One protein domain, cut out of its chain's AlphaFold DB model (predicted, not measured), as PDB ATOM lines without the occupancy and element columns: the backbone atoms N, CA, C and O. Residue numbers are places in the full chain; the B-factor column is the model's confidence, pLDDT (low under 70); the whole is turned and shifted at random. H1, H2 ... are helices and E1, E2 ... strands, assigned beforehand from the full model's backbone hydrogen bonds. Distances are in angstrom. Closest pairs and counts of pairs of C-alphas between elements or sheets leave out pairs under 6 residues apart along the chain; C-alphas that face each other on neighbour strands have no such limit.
ATOM      1  N   ASN A   4       8.673  -5.440  41.273       89.62
ATOM      2  CA  ASN A   4      10.133  -5.517  41.348       89.62
ATOM      3  C   ASN A   4      10.808  -5.607  39.970       89.62
ATOM      4  O   ASN A   4      11.888  -5.053  39.794       89.62
ATOM      5  N   GLU A   5      10.183  -6.273  38.997       88.94
ATOM      6  CA  GLU A   5      10.698  -6.340  37.622       88.94
ATOM      7  C   GLU A   5      10.538  -4.988  36.917       88.94
ATOM      8  O   GLU A   5      11.468  -4.527  36.263       88.94
ATOM      9  N   ILE A   6       9.409  -4.302  37.142       84.81
ATOM     10  CA  ILE A   6       9.176  -2.949  36.614       84.81
ATOM     11  C   ILE A   6      10.192  -1.961  37.195       84.81
ATOM     12  O   ILE A   6      10.753  -1.147  36.468       84.81
ATOM     13  N   ILE A   7      10.457  -2.039  38.502       86.62
ATOM     14  CA  ILE A   7      11.503  -1.241  39.151       86.62
ATOM     15  C   ILE A   7      12.850  -1.520  38.481       86.62
ATOM     16  O   ILE A   7      13.509  -0.579  38.066       86.62
ATOM     17  N   ALA A   8      13.241  -2.786  38.311       87.69
ATOM     18  CA  ALA A   8      14.512  -3.126  37.670       87.69
ATOM     19  C   ALA A   8      14.625  -2.572  36.235       87.69
ATOM     20  O   ALA A   8      15.694  -2.112  35.836       87.69
ATOM     21  N   GLU A   9      13.528  -2.563  35.476       85.75
ATOM     22  CA  GLU A   9      13.487  -1.967  34.140       85.75
ATOM     23  C   GLU A   9      13.655  -0.441  34.181       85.75
ATOM     24  O   GLU A   9      14.475   0.099  33.437       85.75
ATOM     25  N   ILE A  10      12.955   0.256  35.084       82.81
ATOM     26  CA  ILE A  10      13.127   1.704  35.296       82.81
ATOM     27  C   ILE A  10      14.585   2.018  35.657       82.81
ATOM     28  O   ILE A  10      15.183   2.925  35.086       82.81
ATOM     29  N   GLU A  11      15.181   1.243  36.560       84.88
ATOM     30  CA  GLU A  11      16.566   1.414  37.008       84.88
ATOM     31  C   GLU A  11      17.566   1.217  35.858       84.88
ATOM     32  O   GLU A  11      18.494   2.010  35.696       84.88
ATOM     33  N   ALA A  12      17.352   0.208  35.008       82.75
ATOM     34  CA  ALA A  12      18.168  -0.018  33.817       82.75
ATOM     35  C   ALA A  12      18.033   1.130  32.802       82.75
ATOM     36  O   ALA A  12      19.026   1.569  32.220       82.75
ATOM     37  N   GLN A  13      16.818   1.656  32.624       79.62
ATOM     38  CA  GLN A  13      16.570   2.815  31.770       79.62
ATOM     39  C   GLN A  13      17.294   4.055  32.302       79.62
ATOM     40  O   GLN A  13      17.959   4.725  31.516       79.62
ATOM     41  N   ILE A  14      17.234   4.329  33.611       79.62
ATOM     42  CA  ILE A  14      17.982   5.421  34.257       79.62
ATOM     43  C   ILE A  14      19.486   5.256  34.004       79.62
ATOM     44  O   ILE A  14      20.126   6.185  33.517       79.62
ATOM     45  N   ALA A  15      20.037   4.066  34.263       81.88
ATOM     46  CA  ALA A  15      21.464   3.777  34.099       81.88
ATOM     47  C   ALA A  15      21.957   3.896  32.644       81.88
ATOM     48  O   ALA A  15      23.133   4.167  32.407       81.88
ATOM     49  N   SER A  16      21.070   3.703  31.663       79.81
ATOM     50  CA  SER A  16      21.392   3.828  30.236       79.81
ATOM     51  C   SER A  16      21.465   5.278  29.737       79.81
ATOM     52  O   SER A  16      21.922   5.524  28.617       79.81
ATOM     53  N   ARG A  17      21.003   6.253  30.532       73.44
ATOM     54  CA  ARG A  17      20.973   7.664  30.132       73.44
ATOM     55  C   ARG A  17      22.358   8.302  30.293       73.44
ATOM     56  O   ARG A  17      23.031   8.076  31.294       73.44
ATOM     57  N   PRO A  18      22.772   9.180  29.363       71.44
ATOM     58  CA  PRO A  18      24.061   9.871  29.443       71.44
ATOM     59  C   PRO A  18      24.088  11.009  30.478       71.44
ATOM     60  O   PRO A  18      25.133  11.610  30.710       71.44
ATOM     61  N   THR A  19      22.940  11.355  31.062       69.00
ATOM     62  CA  THR A  19      22.766  12.443  32.027       69.00
ATOM     63  C   THR A  19      21.721  12.040  33.055       69.00
ATOM     64  O   THR A  19      20.783  11.327  32.714       69.00
ATOM     65  N   ASN A  20      21.858  12.524  34.287       67.69
ATOM     66  CA  ASN A  20      20.877  12.384  35.367       67.69
ATOM     67  C   ASN A  20      19.826  13.512  35.376       67.69
ATOM     68  O   ASN A  20      18.926  13.504  36.208       67.69
ATOM     69  N   LYS A  21      19.924  14.480  34.457       69.12
ATOM     70  CA  LYS A  21      19.022  15.635  34.348       69.12
ATOM     71  C   LYS A  21      17.765  15.304  33.542       69.12
ATOM     72  O   LYS A  21      17.631  15.732  32.397       69.12
ATOM     73  N   PHE A  22      16.873  14.497  34.105       69.81
ATOM     74  CA  PHE A  22      15.597  14.163  33.468       69.81
ATOM     75  C   PHE A  22      14.504  13.838  34.493       69.81
ATOM     76  O   PHE A  22      14.787  13.515  35.644       69.81
ATOM     77  N   GLY A  23      13.242  13.907  34.063       70.62
ATOM     78  CA  GLY A  23      12.079  13.451  34.831       70.62
ATOM     79  C   GLY A  23      11.599  12.070  34.381       70.62
ATOM     80  O   GLY A  23      11.877  11.635  33.262       70.62
ATOM     81  N   ILE A  24      10.845  11.387  35.242       73.31
ATOM     82  CA  ILE A  24      10.240  10.086  34.941       73.31
ATOM     83  C   ILE A  24       8.722  10.250  34.923       73.31
ATOM     84  O   ILE A  24       8.099  10.533  35.942       73.31
ATOM     85  N   LYS A  25       8.100  10.034  33.762       70.62
ATOM     86  CA  LYS A  25       6.639  10.021  33.638       70.62
ATOM     87  C   LYS A  25       6.129   8.587  33.725       70.62
ATOM     88  O   LYS A  25       6.497   7.746  32.910       70.62
ATOM     89  N   VAL A  26       5.257   8.325  34.692       68.75
ATOM     90  CA  VAL A  26       4.563   7.043  34.863       68.75
ATOM     91  C   VAL A  26       3.059   7.280  34.932       68.75
ATOM     92  O   VAL A  26       2.619   8.344  35.356       68.75
ATOM     93  N   GLY A  27       2.268   6.292  34.512       70.56
ATOM     94  CA  GLY A  27       0.815   6.345  34.681       70.56
ATOM     95  C   GLY A  27       0.405   6.309  36.157       70.56
ATOM     96  O   GLY A  27       1.152   5.817  37.008       70.56
ATOM     97  N   SER A  28      -0.803   6.783  36.456       74.44
ATOM     98  CA  SER A  28      -1.320   6.936  37.822       74.44
ATOM     99  C   SER A  28      -1.332   5.644  38.648       74.44
ATOM    100  O   SER A  28      -0.978   5.663  39.827       74.44
ATOM    101  N   GLU A  29      -1.674   4.510  38.040       80.38
ATOM    102  CA  GLU A  29      -1.656   3.209  38.720       80.38
ATOM    103  C   GLU A  29      -0.231   2.755  39.057       80.38
ATOM    104  O   GLU A  29       0.043   2.362  40.190       80.38
ATOM    105  N   LEU A  30       0.712   2.899  38.118       78.94
ATOM    106  CA  LEU A  30       2.113   2.562  38.370       78.94
ATOM    107  C   LEU A  30       2.731   3.490  39.423       78.94
ATOM    108  O   LEU A  30       3.466   3.028  40.290       78.94
ATOM    109  N   TYR A  31       2.390   4.779  39.407       80.94
ATOM    110  CA  TYR A  31       2.818   5.712  40.445       80.94
ATOM    111  C   TYR A  31       2.393   5.256  41.846       80.94
ATOM    112  O   TYR A  31       3.210   5.255  42.764       80.94
ATOM    113  N   LYS A  32       1.128   4.845  42.024       82.38
ATOM    114  CA  LYS A  32       0.625   4.371  43.324       82.38
ATOM    115  C   LYS A  32       1.386   3.137  43.797       82.38
ATOM    116  O   LYS A  32       1.724   3.050  44.975       82.38
ATOM    117  N   GLU A  33       1.667   2.198  42.899       85.62
ATOM    118  CA  GLU A  33       2.426   0.988  43.226       85.62
ATOM    119  C   GLU A  33       3.884   1.302  43.594       85.62
ATOM    120  O   GLU A  33       4.392   0.787  44.588       85.62
ATOM    121  N   LEU A  34       4.534   2.224  42.877       83.81
ATOM    122  CA  LEU A  34       5.877   2.702  43.221       83.81
ATOM    123  C   LEU A  34       5.900   3.442  44.568       83.81
ATOM    124  O   LEU A  34       6.818   3.244  45.365       83.81
ATOM    125  N   ALA A  35       4.879   4.249  44.859       84.88
ATOM    126  CA  ALA A  35       4.737   4.926  46.145       84.88
ATOM    127  C   ALA A  35       4.551   3.926  47.299       84.88
ATOM    128  O   ALA A  35       5.240   4.031  48.313       84.88
ATOM    129  N   LYS A  36       3.697   2.906  47.132       88.62
ATOM    130  CA  LYS A  36       3.543   1.808  48.107       88.62
ATOM    131  C   LYS A  36       4.843   1.029  48.312       88.62
ATOM    132  O   LYS A  36       5.128   0.609  49.428       88.62
ATOM    133  N   ALA A  37       5.635   0.861  47.254       87.94
ATOM    134  CA  ALA A  37       6.951   0.232  47.309       87.94
ATOM    135  C   ALA A  37       8.043   1.130  47.932       87.94
ATOM    136  O   ALA A  37       9.209   0.737  47.969       87.94
ATOM    137  N   GLY A  38       7.700   2.340  48.396       87.94
ATOM    138  CA  GLY A  38       8.641   3.285  49.002       87.94
ATOM    139  C   GLY A  38       9.616   3.921  48.008       87.94
ATOM    140  O   GLY A  38      10.616   4.506  48.417       87.94
ATOM    141  N   LYS A  39       9.345   3.800  46.702       85.62
ATOM    142  CA  LYS A  39      10.186   4.340  45.627       85.62
ATOM    143  C   LYS A  39       9.851   5.776  45.257       85.62
ATOM    144  O   LYS A  39      10.626   6.384  44.534       85.62
ATOM    145  N   VAL A  40       8.735   6.319  45.740       85.00
ATOM    146  CA  VAL A  40       8.365   7.722  45.530       85.00
ATOM    147  C   VAL A  40       8.462   8.477  46.849       85.00
ATOM    148  O   VAL A  40       7.881   8.054  47.847       85.00
ATOM    149  N   GLN A  41       9.185   9.593  46.852       82.94
ATOM    150  CA  GLN A  41       9.330  10.489  48.000       82.94
ATOM    151  C   GLN A  41       9.142  11.938  47.561       82.94
ATOM    152  O   GLN A  41       9.468  12.288  46.433       82.94
ATOM    153  N   TRP A  42       8.631  12.796  48.441       79.81
ATOM    154  CA  TRP A  42       8.606  14.232  48.169       79.81
ATOM    155  C   TRP A  42      10.026  14.788  48.231       79.81
ATOM    156  O   TRP A  42      10.747  14.550  49.201       79.81
ATOM    157  N   LYS A  43      10.427  15.505  47.183       78.38
ATOM    158  CA  LYS A  43      11.713  16.194  47.096       78.38
ATOM    159  C   LYS A  43      11.501  17.607  46.574       78.38
ATOM    160  O   LYS A  43      10.613  17.848  45.760       78.38
ATOM    161  N   THR A  44      12.336  18.524  47.040       76.62
ATOM    162  CA  THR A  44      12.328  19.909  46.584       76.62
ATOM    163  C   THR A  44      13.157  20.022  45.310       76.62
ATOM    164  O   THR A  44      14.342  19.688  45.283       76.62
ATOM    165  N   PHE A  45      12.528  20.502  44.247       71.50
ATOM    166  CA  PHE A  45      13.171  20.801  42.977       71.50
ATOM    167  C   PHE A  45      13.309  22.310  42.829       71.50
ATOM    168  O   PHE A  45      12.419  23.063  43.223       71.50
ATOM    169  N   THR A  46      14.412  22.760  42.240       68.94
ATOM    170  CA  THR A  46      14.618  24.163  41.865       68.94
ATOM    171  C   THR A  46      14.697  24.284  40.348       68.94
ATOM    172  O   THR A  46      14.990  23.316  39.634       68.94
ATOM    173  N   MET A  47      14.408  25.478  39.825       62.38
ATOM    174  CA  MET A  47      14.535  25.731  38.393       62.38
ATOM    175  C   MET A  47      16.000  25.575  37.963       62.38
ATOM    176  O   MET A  47      16.898  26.212  38.533       62.38
ATOM    177  N   GLU A  48      16.234  24.735  36.947       57.47
ATOM    178  CA  GLU A  48      17.583  24.359  36.519       57.47
ATOM    179  C   GLU A  48      18.458  25.596  36.254       57.47
ATOM    180  O   GLU A  48      18.061  26.532  35.560       57.47
ATOM    181  N   GLY A  49      19.669  25.598  36.819       48.91
ATOM    182  CA  GLY A  49      20.675  26.639  36.585       48.91
ATOM    183  C   GLY A  49      20.439  27.953  37.331       48.91
ATOM    184  O   GLY A  49      21.248  28.866  37.193       48.91
ATOM    185  N   THR A  50      19.371  28.056  38.129       55.34
ATOM    186  CA  THR A  50      19.078  29.273  38.904       55.34
ATOM    187  C   THR A  50      19.016  29.054  40.409       55.34
ATOM    188  O   THR A  50      19.247  30.006  41.146       55.34
ATOM    189  N   GLY A  51      18.699  27.840  40.881       58.66
ATOM    190  CA  GLY A  51      18.486  27.579  42.314       58.66
ATOM    191  C   GLY A  51      17.288  28.339  42.906       58.66
ATOM    192  O   GLY A  51      17.068  28.317  44.113       58.66
ATOM    193  N   LEU A  52      16.511  29.026  42.065       56.12
ATOM    194  CA  LEU A  52      15.349  29.814  42.446       56.12
ATOM    195  C   LEU A  52      14.075  28.975  42.293       56.12
ATOM    196  O   LEU A  52      14.025  28.040  41.491       56.12
ATOM    197  N   PHE A  53      13.042  29.361  43.047       67.00
ATOM    198  CA  PHE A  53      11.705  28.751  43.049       67.00
ATOM    199  C   PHE A  53      11.701  27.276  43.486       67.00
ATOM    200  O   PHE A  53      11.517  26.392  42.649       67.00
ATOM    201  N   PRO A  54      11.901  27.000  44.790       72.88
ATOM    202  CA  PRO A  54      11.744  25.654  45.323       72.88
ATOM    203  C   PRO A  54      10.288  25.202  45.182       72.88
ATOM    204  O   PRO A  54       9.365  25.904  45.601       72.88
ATOM    205  N   ILE A  55      10.091  24.034  44.583       73.44
ATOM    206  CA  ILE A  55       8.792  23.378  44.457       73.44
ATOM    207  C   ILE A  55       8.954  21.949  44.954       73.44
ATOM    208  O   ILE A  55       9.770  21.188  44.432       73.44
ATOM    209  N   ASP A  56       8.150  21.576  45.941       75.88
ATOM    210  CA  ASP A  56       8.080  20.194  46.391       75.88
ATOM    211  C   ASP A  56       7.287  19.380  45.372       75.88
ATOM    212  O   ASP A  56       6.132  19.689  45.068       75.88
ATOM    213  N   LEU A  57       7.916  18.341  44.830       75.69
ATOM    214  CA  LEU A  57       7.311  17.418  43.877       75.69
ATOM    215  C   LEU A  57       7.577  15.975  44.317       75.69
ATOM    216  O   LEU A  57       8.623  15.683  44.905       75.69
ATOM    217  N   PRO A  58       6.667  15.037  44.019       76.62
ATOM    218  CA  PRO A  58       6.964  13.632  44.211       76.62
ATOM    219  C   PRO A  58       8.048  13.189  43.226       76.62
ATOM    220  O   PRO A  58       7.988  13.481  42.031       76.62
ATOM    221  N   ALA A  59       9.037  12.460  43.724       81.00
ATOM    222  CA  ALA A  59      10.201  12.013  42.983       81.00
ATOM    223  C   ALA A  59      10.398  10.505  43.117       81.00
ATOM    224  O   ALA A  59      10.331   9.962  44.219       81.00
ATOM    225  N   TYR A  60      10.706   9.840  42.007       83.00
ATOM    226  CA  TYR A  60      11.219   8.479  42.016       83.00
ATOM    227  C   TYR A  60      12.648   8.466  42.559       83.00
ATOM    228  O   TYR A  60      13.501   9.207  42.075       83.00
ATOM    229  N   MET A  61      12.917   7.607  43.535       81.50
ATOM    230  CA  MET A  61      14.204   7.507  44.211       81.50
ATOM    231  C   MET A  61      15.045   6.370  43.626       81.50
ATOM    232  O   MET A  61      14.696   5.193  43.751       81.50
ATOM    233  N   HIS A  62      16.193   6.731  43.055       76.00
ATOM    234  CA  HIS A  62      17.233   5.819  42.584       76.00
ATOM    235  C   HIS A  62      18.542   6.129  43.320       76.00
ATOM    236  O   HIS A  62      19.226   7.119  43.039       76.00
ATOM    237  N   GLY A  63      18.878   5.303  44.314       75.06
ATOM    238  CA  GLY A  63      19.950   5.620  45.259       75.06
ATOM    239  C   GLY A  63      19.671   6.950  45.970       75.06
ATOM    240  O   GLY A  63      18.594   7.131  46.534       75.06
ATOM    241  N   ASN A  64      20.620   7.887  45.896       65.12
ATOM    242  CA  ASN A  64      20.483   9.237  46.462       65.12
ATOM    243  C   ASN A  64      19.872  10.255  45.480       65.12
ATOM    244  O   ASN A  64      19.787  11.438  45.799       65.12
ATOM    245  N   TRP A  65      19.474   9.827  44.281       57.09
ATOM    246  CA  TRP A  65      18.942  10.710  43.246       57.09
ATOM    247  C   TRP A  65      17.416  10.625  43.200       57.09
ATOM    248  O   TRP A  65      16.856   9.532  43.097       57.09
ATOM    249  N   GLY A  66      16.751  11.779  43.263       60.06
ATOM    250  CA  GLY A  66      15.313  11.905  43.038       60.06
ATOM    251  C   GLY A  66      15.023  12.365  41.610       60.06
ATOM    252  O   GLY A  66      15.615  13.329  41.140       60.06
ATOM    253  N   TYR A  67      14.101  11.704  40.921       66.25
ATOM    254  CA  TYR A  67      13.657  12.067  39.574       66.25
ATOM    255  C   TYR A  67      12.210  12.517  39.654       66.25
ATOM    256  O   TYR A  67      11.372  11.732  40.089       66.25
ATOM    257  N   ALA A  68      11.895  13.749  39.251       59.31
ATOM    258  CA  ALA A  68      10.526  14.257  39.325       59.31
ATOM    259  C   ALA A  68       9.555  13.291  38.623       59.31
ATOM    260  O   ALA A  68       9.766  12.911  37.469       59.31
ATOM    261  N   THR A  69       8.507  12.890  39.341       53.34
ATOM    262  CA  THR A  69       7.436  12.009  38.868       53.34
ATOM    263  C   THR A  69       6.106  12.728  38.957       53.34
ATOM    264  O   THR A  69       5.790  13.305  39.989       53.34
ATOM    265  N   THR A  70       5.294  12.689  37.908       54.31
ATOM    266  CA  THR A  70       3.982  13.358  37.906       54.31
ATOM    267  C   THR A  70       2.891  12.391  37.463       54.31
ATOM    268  O   THR A  70       3.026  11.764  36.414       54.31
ATOM    269  N   VAL A  71       1.822  12.292  38.262       42.34
ATOM    270  CA  VAL A  71       0.688  11.357  38.089       42.34
ATOM    271  C   VAL A  71      -0.256  11.748  36.956       42.34
ATOM    272  O   VAL A  71      -0.784  10.864  36.297       42.34
TER     273      VAL A  71
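Overview. This is residues 4 to 71 of the 91 residues of an uncharacterized protein of Rhizobium radiobacter (UniProt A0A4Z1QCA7). A small, strongly twisted sheet of three strands, E1 to E3, has two helices packed at one end, H1 and H2 about perpendicular to each other, while the loop of the E1-E2 hairpin makes the opposite end. E2 bends by 61 degrees at residue 58, and of the long link between the helices, residues 16 to 27, a short piece, residues 24 to 25, pairs with residues 69 to 70 of E3. The 68 residues printed hold H1, H2, E1, E2 and E3 in that order, a mixed class; the sheet order is E1 - E2 - E3, antiparallel. It is compact, with a radius of gyration of the C-alphas of 12.1 A and spans of 37 by 26 by 19 A.

Arrangement. Start at H1, residues 4 to 15, and go on to H2, residues 28 to 36; they are close but not clearly touching, C-alphas 7 and 34 being closest at 8.0 A. In both, each O i to N i+4 pair is within hydrogen-bond range. Next come E1, residues 40 to 45, E2, residues 55 to 62, and E3, residues 65 to 70, a meander, each strand the antiparallel neighbour of the one before. Find N 43 and O 57 at 2.9 A in hairpin E1-E2, and N 60 and O 67 at 2.8 A in hairpin E2-E3. Both helices are on the sheet in two layers, helices on one face; H2 has a height over the sheet of 9.7 A. The closest C-alphas of H1 and E2 are those of Glu 11 and His 62, 7.1 A apart. Residues 24 to 25 pair with residues 69 to 70 of E3, parallel.

Along the chain. Find C-alpha 4 at (10.133, -5.517, 41.348); H1 runs 16.3 A from there. H2 spans 12.5 A, E1 14.2 A and E2 19.6 A. E3, 16.1 A, ends at C-alpha 70, (3.982, 13.358, 37.906).

Size, cuts and confidence. The C-alphas farthest apart, of Glu 5 and Leu 52, are 36.8 A apart. The printed part has no cut; the link H1 to H2 is long. Mean pLDDT of the printed part is 74.2, and residues 19 to 22, 26, 46 to 53 and 64 to 71 are under 70.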